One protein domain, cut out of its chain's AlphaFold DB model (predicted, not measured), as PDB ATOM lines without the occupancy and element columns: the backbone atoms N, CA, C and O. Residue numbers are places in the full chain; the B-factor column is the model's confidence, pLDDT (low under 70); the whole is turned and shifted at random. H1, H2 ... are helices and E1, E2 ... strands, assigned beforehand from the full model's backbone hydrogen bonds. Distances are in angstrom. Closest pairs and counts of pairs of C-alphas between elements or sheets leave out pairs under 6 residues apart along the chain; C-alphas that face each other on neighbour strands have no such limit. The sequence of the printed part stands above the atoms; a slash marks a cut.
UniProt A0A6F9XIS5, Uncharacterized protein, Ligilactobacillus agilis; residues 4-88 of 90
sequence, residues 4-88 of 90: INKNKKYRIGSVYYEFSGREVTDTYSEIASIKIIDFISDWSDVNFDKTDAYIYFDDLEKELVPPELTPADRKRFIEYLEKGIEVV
ATOM      1  N   ILE A   4     381.476 389.043 281.922       92.88
ATOM      2  CA  ILE A   4     382.143 389.817 280.867       92.88
ATOM      3  C   ILE A   4     381.159 390.591 279.979       92.88
ATOM      4  O   ILE A   4     381.520 391.624 279.418       92.88
ATOM      5  N   ASN A   5     379.909 390.127 279.899       95.75
ATOM      6  CA  ASN A   5     378.889 390.669 279.008       95.75
ATOM      7  C   ASN A   5     377.974 391.686 279.703       95.75
ATOM      8  O   ASN A   5     377.287 392.450 279.026       95.75
ATOM      9  N   LYS A   6     378.004 391.773 281.043       93.12
ATOM     10  CA  LYS A   6     377.085 392.614 281.838       93.12
ATOM     11  C   LYS A   6     377.066 394.087 281.455       93.12
ATOM     12  O   LYS A   6     376.036 394.729 281.631       93.12
ATOM     13  N   ASN A   7     378.182 394.608 280.953       94.69
ATOM     14  CA  ASN A   7     378.333 396.022 280.611       94.69
ATOM     15  C   ASN A   7     378.249 396.299 279.101       94.69
ATOM     16  O   ASN A   7     378.399 397.451 278.697       94.69
ATOM     17  N   LYS A   8     378.029 395.272 278.270       96.56
ATOM     18  CA  LYS A   8     377.897 395.428 276.818       96.56
ATOM     19  C   LYS A   8     376.610 396.163 276.477       96.56
ATOM     20  O   LYS A   8     375.594 395.972 277.143       96.56
ATOM     21  N   LYS A   9     376.633 397.019 275.458       97.38
ATOM     22  CA  LYS A   9     375.478 397.869 275.104       97.38
ATOM     23  C   LYS A   9     374.375 397.116 274.378       97.38
ATOM     24  O   LYS A   9     373.189 397.370 274.613       97.38
ATOM     25  N   TYR A  10     374.774 396.201 273.507       98.00
ATOM     26  CA  TYR A  10     373.883 395.520 272.584       98.00
ATOM     27  C   TYR A  10     374.022 394.011 272.704       98.00
ATOM     28  O   TYR A  10     375.048 393.494 273.157       98.00
ATOM     29  N   ARG A  11     372.989 393.309 272.246       97.94
ATOM     30  CA  ARG A  11     373.058 391.873 272.005       97.94
ATOM     31  C   ARG A  11     372.301 391.464 270.754       97.94
ATOM     32  O   ARG A  11     371.413 392.181 270.301       97.94
ATOM     33  N   ILE A  12     372.622 390.285 270.246       98.25
ATOM     34  CA  ILE A  12     371.916 389.633 269.143       98.25
ATOM     35  C   ILE A  12     371.938 388.118 269.348       98.25
ATOM     36  O   ILE A  12     372.915 387.579 269.867       98.25
ATOM     37  N   GLY A  13     370.854 387.422 269.005       97.69
ATOM     38  CA  GLY A  13     370.810 385.964 269.139       97.69
ATOM     39  C   GLY A  13     371.845 385.307 268.224       97.69
ATOM     40  O   GLY A  13     371.929 385.677 267.050       97.69
ATOM     41  N   SER A  14     372.608 384.331 268.726       96.75
ATOM     42  CA  SER A  14     373.702 383.716 267.956       96.75
ATOM     43  C   SER A  14     373.217 383.087 266.647       96.75
ATOM     44  O   SER A  14     373.813 383.315 265.601       96.75
ATOM     45  N   VAL A  15     372.062 382.416 266.675       94.88
ATOM     46  CA  VAL A  15     371.400 381.844 265.487       94.88
ATOM     47  C   VAL A  15     371.012 382.926 264.477       94.88
ATOM     48  O   VAL A  15     371.124 382.736 263.269       94.88
ATOM     49  N   TYR A  16     370.541 384.082 264.954       96.38
ATOM     50  CA  TYR A  16     370.199 385.184 264.060       96.38
ATOM     51  C   TYR A  16     371.458 385.708 263.364       96.38
ATOM     52  O   TYR A  16     371.438 385.925 262.153       96.38
ATOM     53  N   TYR A  17     372.552 385.855 264.115       97.75
ATOM     54  CA  TYR A  17     373.848 386.245 263.575       97.75
ATOM     55  C   TYR A  17     374.416 385.198 262.604       97.75
ATOM     56  O   TYR A  17     374.859 385.576 261.529       97.75
ATOM     57  N   GLU A  18     374.318 383.897 262.880       95.75
ATOM     58  CA  GLU A  18     374.742 382.829 261.956       95.75
ATOM     59  C   GLU A  18     374.085 382.979 260.569       95.75
ATOM     60  O   GLU A  18     374.743 382.924 259.527       95.75
ATOM     61  N   PHE A  19     372.778 383.268 260.539       95.50
ATOM     62  CA  PHE A  19     372.041 383.440 259.285       95.50
ATOM     63  C   PHE A  19     372.410 384.696 258.491       95.50
ATOM     64  O   PHE A  19     372.088 384.754 257.303       95.50
ATOM     65  N   SER A  20     373.121 385.657 259.085       95.75
ATOM     66  CA  SER A  20     373.604 386.844 258.366       95.75
ATOM     67  C   SER A  20     374.575 386.500 257.233       95.75
ATOM     68  O   SER A  20     374.627 387.216 256.234       95.75
ATOM     69  N   GLY A  21     375.259 385.349 257.306       94.56
ATOM     70  CA  GLY A  21     376.105 384.847 256.219       94.56
ATOM     71  C   GLY A  21     375.356 384.635 254.896       94.56
ATOM     72  O   GLY A  21     375.976 384.634 253.837       94.56
ATOM     73  N   ARG A  22     374.020 384.520 254.922       95.50
ATOM     74  CA  ARG A  22     373.180 384.418 253.713       95.50
ATOM     75  C   ARG A  22     373.068 385.723 252.929       95.50
ATOM     76  O   ARG A  22     372.705 385.687 251.757       95.50
ATOM     77  N   GLU A  23     373.368 386.851 253.563       96.44
ATOM     78  CA  GLU A  23     373.358 388.170 252.923       96.44
ATOM     79  C   GLU A  23     374.656 388.450 252.148       96.44
ATOM     80  O   GLU A  23     374.723 389.416 251.383       96.44
ATOM     81  N   VAL A  24     375.669 387.588 252.319       95.88
ATOM     82  CA  VAL A  24     376.927 387.605 251.569       95.88
ATOM     83  C   VAL A  24     376.706 386.903 250.231       95.88
ATOM     84  O   VAL A  24     376.601 385.679 250.159       95.88
ATOM     85  N   THR A  25     376.588 387.689 249.166       95.69
ATOM     86  CA  THR A  25     376.146 387.210 247.842       95.69
ATOM     87  C   THR A  25     377.139 387.492 246.720       95.69
ATOM     88  O   THR A  25     377.008 386.904 245.642       95.69
ATOM     89  N   ASP A  26     378.134 388.354 246.946       95.94
ATOM     90  CA  ASP A  26     379.173 388.596 245.950       95.94
ATOM     91  C   ASP A  26     380.126 387.389 245.842       95.94
ATOM     92  O   ASP A  26     380.162 386.485 246.678       95.94
ATOM     93  N   THR A  27     380.926 387.361 244.774       95.88
ATOM     94  CA  THR A  27     381.971 386.342 244.605       95.88
ATOM     95  C   THR A  27     383.254 386.779 245.302       95.88
ATOM     96  O   THR A  27     383.821 387.821 244.980       95.88
ATOM     97  N   TYR A  28     383.748 385.933 246.201       96.94
ATOM     98  CA  TYR A  28     384.999 386.124 246.927       96.94
ATOM     99  C   TYR A  28     386.068 385.145 246.439       96.94
ATOM    100  O   TYR A  28     385.767 384.090 245.877       96.94
ATOM    101  N   SER A  29     387.340 385.490 246.652       97.81
ATOM    102  CA  SER A  29     388.412 384.501 246.533       97.81
ATOM    103  C   SER A  29     388.239 383.427 247.607       97.81
ATOM    104  O   SER A  29     387.702 383.707 248.673       97.81
ATOM    105  N   GLU A  30     388.746 382.217 247.367       97.38
ATOM    106  CA  GLU A  30     388.665 381.111 248.334       97.38
ATOM    107  C   GLU A  30     389.156 381.521 249.733       97.38
ATOM    108  O   GLU A  30     388.475 381.290 250.727       97.38
ATOM    109  N   ILE A  31     390.294 382.221 249.801       98.12
ATOM    110  CA  ILE A  31     390.867 382.703 251.064       98.12
ATOM    111  C   ILE A  31     389.933 383.704 251.760       98.12
ATOM    112  O   ILE A  31     389.793 383.649 252.979       98.12
ATOM    113  N   ALA A  32     389.311 384.625 251.021       97.88
ATOM    114  CA  ALA A  32     388.384 385.588 251.613       97.88
ATOM    115  C   ALA A  32     387.093 384.904 252.086       97.88
ATOM    116  O   ALA A  32     386.639 385.188 253.190       97.88
ATOM    117  N   SER A  33     386.559 383.955 251.311       97.19
ATOM    118  CA  SER A  33     385.393 383.157 251.706       97.19
ATOM    119  C   SER A  33     385.632 382.405 253.014       97.19
ATOM    120  O   SER A  33     384.781 382.450 253.895       97.19
ATOM    121  N   ILE A  34     386.795 381.759 253.164       97.81
ATOM    122  CA  ILE A  34     387.163 381.044 254.398       97.81
ATOM    123  C   ILE A  34     387.181 382.009 255.583       97.81
ATOM    124  O   ILE A  34     386.526 381.750 256.581       97.81
ATOM    125  N   LYS A  35     387.843 383.164 255.448       98.19
ATOM    126  CA  LYS A  35     387.901 384.158 256.530       98.19
ATOM    127  C   LYS A  35     386.528 384.682 256.942       98.19
ATOM    128  O   LYS A  35     386.294 384.876 258.128       98.19
ATOM    129  N   ILE A  36     385.632 384.913 255.980       98.06
ATOM    130  CA  ILE A  36     384.263 385.365 256.260       98.06
ATOM    131  C   ILE A  36     383.497 384.288 257.032       98.06
ATOM    132  O   ILE A  36     382.854 384.604 258.030       98.06
ATOM    133  N   ILE A  37     383.575 383.030 256.585       96.19
ATOM    134  CA  ILE A  37     382.898 381.901 257.236       96.19
ATOM    135  C   ILE A  37     383.444 381.700 258.651       96.19
ATOM    136  O   ILE A  37     382.655 381.687 259.591       96.19
ATOM    137  N   ASP A  38     384.767 381.631 258.807       97.19
ATOM    138  CA  ASP A  38     385.422 381.452 260.105       97.19
ATOM    139  C   ASP A  38     385.029 382.574 261.076       97.19
ATOM    140  O   ASP A  38     384.661 382.307 262.215       97.19
ATOM    141  N   PHE A  39     385.016 383.830 260.613       98.00
ATOM    142  CA  PHE A  39     384.609 384.970 261.435       98.00
ATOM    143  C   PHE A  39     383.158 384.856 261.922       98.00
ATOM    144  O   PHE A  39     382.867 385.152 263.082       98.00
ATOM    145  N   ILE A  40     382.226 384.463 261.047       97.19
ATOM    146  CA  ILE A  40     380.813 384.319 261.420       97.19
ATOM    147  C   ILE A  40     380.647 383.153 262.401       97.19
ATOM    148  O   ILE A  40     380.034 383.338 263.454       97.19
ATOM    149  N   SER A  41     381.238 381.997 262.093       96.00
ATOM    150  CA  SER A  41     381.179 380.798 262.933       96.00
ATOM    151  C   SER A  41     381.799 381.013 264.313       96.00
ATOM    152  O   SER A  41     381.218 380.602 265.314       96.00
ATOM    153  N   ASP A  42     382.928 381.715 264.411       96.50
ATOM    154  CA  ASP A  42     383.553 382.020 265.702       96.50
ATOM    155  C   ASP A  42     382.590 382.776 266.624       96.50
ATOM    156  O   ASP A  42     382.482 382.485 267.816       96.50
ATOM    157  N   TRP A  43     381.841 383.735 266.087       95.94
ATOM    158  CA  TRP A  43     380.865 384.490 266.867       95.94
ATOM    159  C   TRP A  43     379.580 383.707 267.157       95.94
ATOM    160  O   TRP A  43     379.085 383.786 268.284       95.94
ATOM    161  N   SER A  44     379.046 382.945 266.196       93.38
ATOM    162  CA  SER A  44     377.799 382.190 266.388       93.38
ATOM    163  C   SER A  44     377.963 380.933 267.244       93.38
ATOM    164  O   SER A  44     377.030 380.577 267.968       93.38
ATOM    165  N   ASP A  45     379.140 380.302 267.211       92.06
ATOM    166  CA  ASP A  45     379.346 378.955 267.757       92.06
ATOM    167  C   ASP A  45     380.298 378.938 268.961       92.06
ATOM    168  O   ASP A  45     380.216 378.035 269.800       92.06
ATOM    169  N   VAL A  46     381.203 379.921 269.071       92.19
ATOM    170  CA  VAL A  46     382.278 379.908 270.081       92.19
ATOM    171  C   VAL A  46     382.179 381.069 271.069       92.19
ATOM    172  O   VAL A  46     382.263 380.842 272.279       92.19
ATOM    173  N   ASN A  47     381.991 382.296 270.577       92.19
ATOM    174  CA  ASN A  47     382.108 383.529 271.365       92.19
ATOM    175  C   ASN A  47     380.775 384.056 271.920       92.19
ATOM    176  O   ASN A  47     380.736 385.138 272.508       92.19
ATOM    177  N   PHE A  48     379.681 383.319 271.746       95.31
ATOM    178  CA  PHE A  48     378.404 383.679 272.347       95.31
ATOM    179  C   PHE A  48     378.383 383.378 273.858       95.31
ATOM    180  O   PHE A  48     379.093 382.509 274.367       95.31
ATOM    181  N   ASP A  49     377.519 384.080 274.583       96.94
ATOM    182  CA  ASP A  49     377.250 383.857 275.997       96.94
ATOM    183  C   ASP A  49     376.547 382.516 276.215       96.94
ATOM    184  O   ASP A  49     375.385 382.318 275.840       96.94
ATOM    185  N   LYS A  50     377.227 381.573 276.866       93.94
ATOM    186  CA  LYS A  50     376.745 380.185 276.967       93.94
ATOM    187  C   LYS A  50     375.518 380.034 277.858       93.94
ATOM    188  O   LYS A  50     374.909 378.964 277.881       93.94
ATOM    189  N   THR A  51     375.163 381.073 278.611       95.62
ATOM    190  CA  THR A  51     374.019 381.039 279.525       95.62
ATOM    191  C   THR A  51     372.697 381.355 278.837       95.62
ATOM    192  O   THR A  51     371.660 380.888 279.307       95.62
ATOM    193  N   ASP A  52     372.713 382.136 277.752       95.31
ATOM    194  CA  ASP A  52     371.497 382.581 277.059       95.31
ATOM    195  C   ASP A  52     371.563 382.515 275.522       95.31
ATOM    196  O   ASP A  52     370.554 382.784 274.873       95.31
ATOM    197  N   ALA A  53     372.688 382.081 274.946       95.31
ATOM    198  CA  ALA A  53     372.902 381.964 273.502       95.31
ATOM    199  C   ALA A  53     372.860 383.303 272.736       95.31
ATOM    200  O   ALA A  53     372.503 383.347 271.555       95.31
ATOM    201  N   TYR A  54     373.240 384.404 273.394       97.81
ATOM    202  CA  TYR A  54     373.393 385.713 272.754       97.81
ATOM    203  C   TYR A  54     374.853 386.103 272.563       97.81
ATOM    204  O   TYR A  54     375.720 385.809 273.377       97.81
ATOM    205  N   ILE A  55     375.107 386.853 271.500       97.94
ATOM    206  CA  ILE A  55     376.355 387.577 271.285       97.94
ATOM    207  C   ILE A  55     376.173 388.986 271.843       97.94
ATOM    208  O   ILE A  55     375.207 389.662 271.488       97.94
ATOM    209  N   TYR A  56     377.097 389.432 272.692       97.69
ATOM    210  CA  TYR A  56     377.085 390.762 273.299       97.69
ATOM    211  C   TYR A  56     378.232 391.619 272.753       97.69
ATOM    212  O   TYR A  56     379.370 391.162 272.678       97.69
ATOM    213  N   PHE A  57     377.941 392.868 272.393       97.44
ATOM    214  CA  PHE A  57     378.889 393.750 271.704       97.44
ATOM    215  C   PHE A  57     378.600 395.236 271.989       97.44
ATOM    216  O   PHE A  57     377.540 395.596 272.512       97.44
ATOM    217  N   ASP A  58     379.558 396.106 271.671       97.31
ATOM    218  CA  ASP A  58     379.480 397.563 271.842       97.31
ATOM    219  C   ASP A  58     379.483 398.325 270.510       97.31
ATOM    220  O   ASP A  58     378.879 399.396 270.415       97.31
ATOM    221  N   ASP A  59     380.167 397.793 269.497       97.19
ATOM    222  CA  ASP A  59     380.350 398.389 268.176       97.19
ATOM    223  C   ASP A  59     380.103 397.331 267.092       97.19
ATOM    224  O   ASP A  59     380.931 396.452 266.849       97.19
ATOM    225  N   LEU A  60     378.938 397.424 266.445       96.69
ATOM    226  CA  LEU A  60     378.485 396.475 265.428       96.69
ATOM    227  C   LEU A  60     379.521 396.281 264.316       96.69
ATOM    228  O   LEU A  60     379.863 395.152 263.978       96.69
ATOM    229  N   GLU A  61     380.024 397.381 263.753       96.06
ATOM    230  CA  GLU A  61     380.908 397.335 262.588       96.06
ATOM    231  C   GLU A  61     382.295 396.791 262.921       96.06
ATOM    232  O   GLU A  61     382.910 396.142 262.074       96.06
ATOM    233  N   LYS A  62     382.804 397.058 264.128       96.38
ATOM    234  CA  LYS A  62     384.136 396.592 264.532       96.38
ATOM    235  C   LYS A  62     384.146 395.166 265.057       96.38
ATOM    236  O   LYS A  62     385.158 394.491 264.896       96.38
ATOM    237  N   GLU A  63     383.082 394.744 265.732       97.56
ATOM    238  CA  GLU A  63     383.047 393.444 266.404       97.56
ATOM    239  C   GLU A  63     382.400 392.366 265.536       97.56
ATOM    240  O   GLU A  63     382.904 391.249 265.518       97.56
ATOM    241  N   LEU A  64     381.330 392.682 264.799       97.56
ATOM    242  CA  LEU A  64     380.469 391.668 264.180       97.56
ATOM    243  C   LEU A  64     380.434 391.700 262.649       97.56
ATOM    244  O   LEU A  64     379.737 390.895 262.048       97.56
ATOM    245  N   VAL A  65     381.154 392.601 261.984       97.94
ATOM    246  CA  VAL A  65     381.165 392.653 260.514       97.94
ATOM    247  C   VAL A  65     382.500 392.126 259.984       97.94
ATOM    248  O   VAL A  65     383.530 392.755 260.248       97.94
ATOM    249  N   PRO A  66     382.516 391.037 259.188       97.81
ATOM    250  CA  PRO A  66     383.753 390.533 258.607       97.81
ATOM    251  C   PRO A  66     384.457 391.616 257.763       97.81
ATOM    252  O   PRO A  66     383.821 392.274 256.925       97.81
ATOM    253  N   PRO A  67     385.767 391.847 257.960       97.25
ATOM    254  CA  PRO A  67     386.476 392.929 257.284       97.25
ATOM    255  C   PRO A  67     386.616 392.699 255.774       97.25
ATOM    256  O   PRO A  67     386.699 393.669 255.021       97.25
ATOM    257  N   GLU A  68     386.593 391.444 255.329       97.88
ATOM    258  CA  GLU A  68     386.701 391.051 253.923       97.88
ATOM    259  C   GLU A  68     385.470 391.403 253.080       97.88
ATOM    260  O   GLU A  68     385.590 391.416 251.855       97.88
ATOM    261  N   LEU A  69     384.311 391.690 253.692       97.94
ATOM    262  CA  LEU A  69     383.082 391.968 252.946       97.94
ATOM    263  C   LEU A  69     383.253 393.151 251.988       97.94
ATOM    264  O   LEU A  69     383.769 394.215 252.359       97.94
ATOM    265  N   THR A  70     382.725 392.993 250.772       97.94
ATOM    266  CA  THR A  70     382.582 394.113 249.838       97.94
ATOM    267  C   THR A  70     381.678 395.189 250.448       97.94
ATOM    268  O   THR A  70     380.854 394.899 251.318       97.94
ATOM    269  N   PRO A  71     381.756 396.453 249.992       97.81
ATOM    270  CA  PRO A  71     380.851 397.494 250.477       97.81
ATOM    271  C   PRO A  71     379.361 397.153 250.299       97.81
ATOM    272  O   PRO A  71     378.540 397.561 251.119       97.81
ATOM    273  N   ALA A  72     379.008 396.407 249.245       97.88
ATOM    274  CA  ALA A  72     377.630 396.008 248.973       97.88
ATOM    275  C   ALA A  72     377.143 394.930 249.952       97.88
ATOM    276  O   ALA A  72     376.086 395.106 250.561       97.88
ATOM    277  N   ASP A  73     377.926 393.865 250.150       98.12
ATOM    278  CA  ASP A  73     377.600 392.827 251.134       98.12
ATOM    279  C   ASP A  73     377.633 393.372 252.557       98.12
ATOM    280  O   ASP A  73     376.711 393.110 253.318       98.12
ATOM    281  N   ARG A  74     378.622 394.206 252.907       98.19
ATOM    282  CA  ARG A  74     378.698 394.887 254.209       98.19
ATOM    283  C   ARG A  74     377.394 395.604 254.540       98.19
ATOM    284  O   ARG A  74     376.887 395.472 255.649       98.19
ATOM    285  N   LYS A  75     376.849 396.355 253.580       97.94
ATOM    286  CA  LYS A  75     375.585 397.069 253.762       97.94
ATOM    287  C   LYS A  75     374.423 396.101 254.008       97.94
ATOM    288  O   LYS A  75     373.713 396.276 254.992       97.94
ATOM    289  N   ARG A  76     374.249 395.083 253.154       98.12
ATOM    290  CA  ARG A  76     373.178 394.074 253.304       98.12
ATOM    291  C   ARG A  76     373.270 393.342 254.645       98.12
ATOM    292  O   ARG A  76     372.270 393.178 255.337       98.12
ATOM    293  N   PHE A  77     374.486 392.956 255.015       98.00
ATOM    294  CA  PHE A  77     374.802 392.254 256.248       98.00
ATOM    295  C   PHE A  77     374.414 393.086 257.476       98.00
ATOM    296  O   PHE A  77     373.661 392.612 258.323       98.00
ATOM    297  N   ILE A  78     374.838 394.354 257.539       98.12
ATOM    298  CA  ILE A  78     374.479 395.276 258.630       98.12
ATOM    299  C   ILE A  78     372.960 395.491 258.693       98.12
ATOM    300  O   ILE A  78     372.373 395.315 259.758       98.12
ATOM    301  N   GLU A  79     372.308 395.784 257.562       97.94
ATOM    302  CA  GLU A  79     370.849 395.984 257.500       97.94
ATOM    303  C   GLU A  79     370.067 394.750 257.983       97.94
ATOM    304  O   GLU A  79     368.974 394.864 258.545       97.94
ATOM    305  N   TYR A  80     370.596 393.546 257.757       98.19
ATOM    306  CA  TYR A  80     370.019 392.322 258.295       98.19
ATOM    307  C   TYR A  80     370.226 392.210 259.808       98.19
ATOM    308  O   TYR A  80     369.254 391.929 260.516       98.19
ATOM    309  N   LEU A  81     371.445 392.453 260.308       97.94
ATOM    310  CA  LEU A  81     371.755 392.382 261.739       97.94
ATOM    311  C   LEU A  81     370.910 393.358 262.557       97.94
ATOM    312  O   LEU A  81     370.338 392.951 263.565       97.94
ATOM    313  N   GLU A  82     370.748 394.598 262.097       97.56
ATOM    314  CA  GLU A  82     369.980 395.646 262.789       97.56
ATOM    315  C   GLU A  82     368.543 395.239 263.141       97.56
ATOM    316  O   GLU A  82     368.004 395.699 264.146       97.56
ATOM    317  N   LYS A  83     367.927 394.328 262.379       97.19
ATOM    318  CA  LYS A  83     366.576 393.815 262.668       97.19
ATOM    319  C   LYS A  83     366.523 392.909 263.907       97.19
ATOM    320  O   LYS A  83     365.439 392.715 264.453       97.19
ATOM    321  N   GLY A  84     367.653 392.327 264.309       96.06
ATOM    322  CA  GLY A  84     367.771 391.406 265.444       96.06
ATOM    323  C   GLY A  84     368.530 391.972 266.647       96.06
ATOM    324  O   GLY A  84     368.637 391.283 267.660       96.06
ATOM    325  N   ILE A  85     369.073 393.190 266.552       97.88
ATOM    326  CA  ILE A  85     369.839 393.814 267.637       97.88
ATOM    327  C   ILE A  85     368.900 394.338 268.725       97.88
ATOM    328  O   ILE A  85     367.963 395.094 268.468       97.88
ATOM    329  N   GLU A  86     369.221 394.001 269.969       97.56
ATOM    330  CA  GLU A  86     368.552 394.502 271.163       97.56
ATOM    331  C   GLU A  86     369.490 395.406 271.970       97.56
ATOM    332  O   GLU A  86     370.670 395.100 272.152       97.56
ATOM    333  N   VAL A  87     368.958 396.506 272.509       96.88
ATOM    334  CA  VAL A  87     369.671 397.361 273.472       96.88
ATOM    335  C   VAL A  87     369.490 396.782 274.871       96.88
ATOM    336  O   VAL A  87     368.356 396.680 275.346       96.88
ATOM    337  N   VAL A  88     370.587 396.446 275.547       95.38
ATOM    338  CA  VAL A  88     370.556 395.832 276.889       95.38
ATOM    339  C   VAL A  88     371.073 396.745 277.992       95.38
ATOM    340  O   VAL A  88     370.610 396.630 279.123       95.38
TER     341      VAL A  88
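AT A GLANCE: This is residues 4 to 88 of the 90 residues of an uncharacterized protein of Ligilactobacillus agilis (UniProt A0A6F9XIS5). Three lengthwise helices form an L, H1 at its corner between H2 and H4, with a small sheet of E1 and E2 across one end; short H3 is near H4. The 85 printed residues, mostly helix, include E1, H1, H2, E2, H3, H4 in that order. The whole is compact, radius of gyration of the C-alphas 12.5 A, spanning 38 by 22 by 18 A.

HOW THE PARTS SIT: E1, residues 10 to 13, and E2, 54 to 57, are antiparallel neighbours; N 12 and O 55, 2.9 A, are within hydrogen-bond range. H1, 14 to 23, and H2, 30 to 46, form a helical hairpin, touching closest at C-alphas Ser 14 and Ser 44, 4.6 A, with a shallow tilt of 20 degrees. H1 touches H4, 71 to 82, closest at C-alphas Glu 23 and Phe 77, 5.5 A, opposite ways at a shallow 31 degrees. H3, 60 to 63, is close but not clearly touching H4: C-alphas Glu 61 and Ile 78, 7.8 A. Every O i to N i+4 pair is within hydrogen-bond range in H2 and H4; H1 has 2 of 6, and 7 of 7 O i to N i+3; H3 is too short.

IN THESE COORDINATES: E1 begins at C-alpha 10 (373.883, 395.520, 272.584); H2 measures 22.7 A; H4 ends at C-alpha 82 (369.980, 395.646, 262.789).

THE WHOLE: The printed part has no cut, no long link, and no printed residue under pLDDT 70.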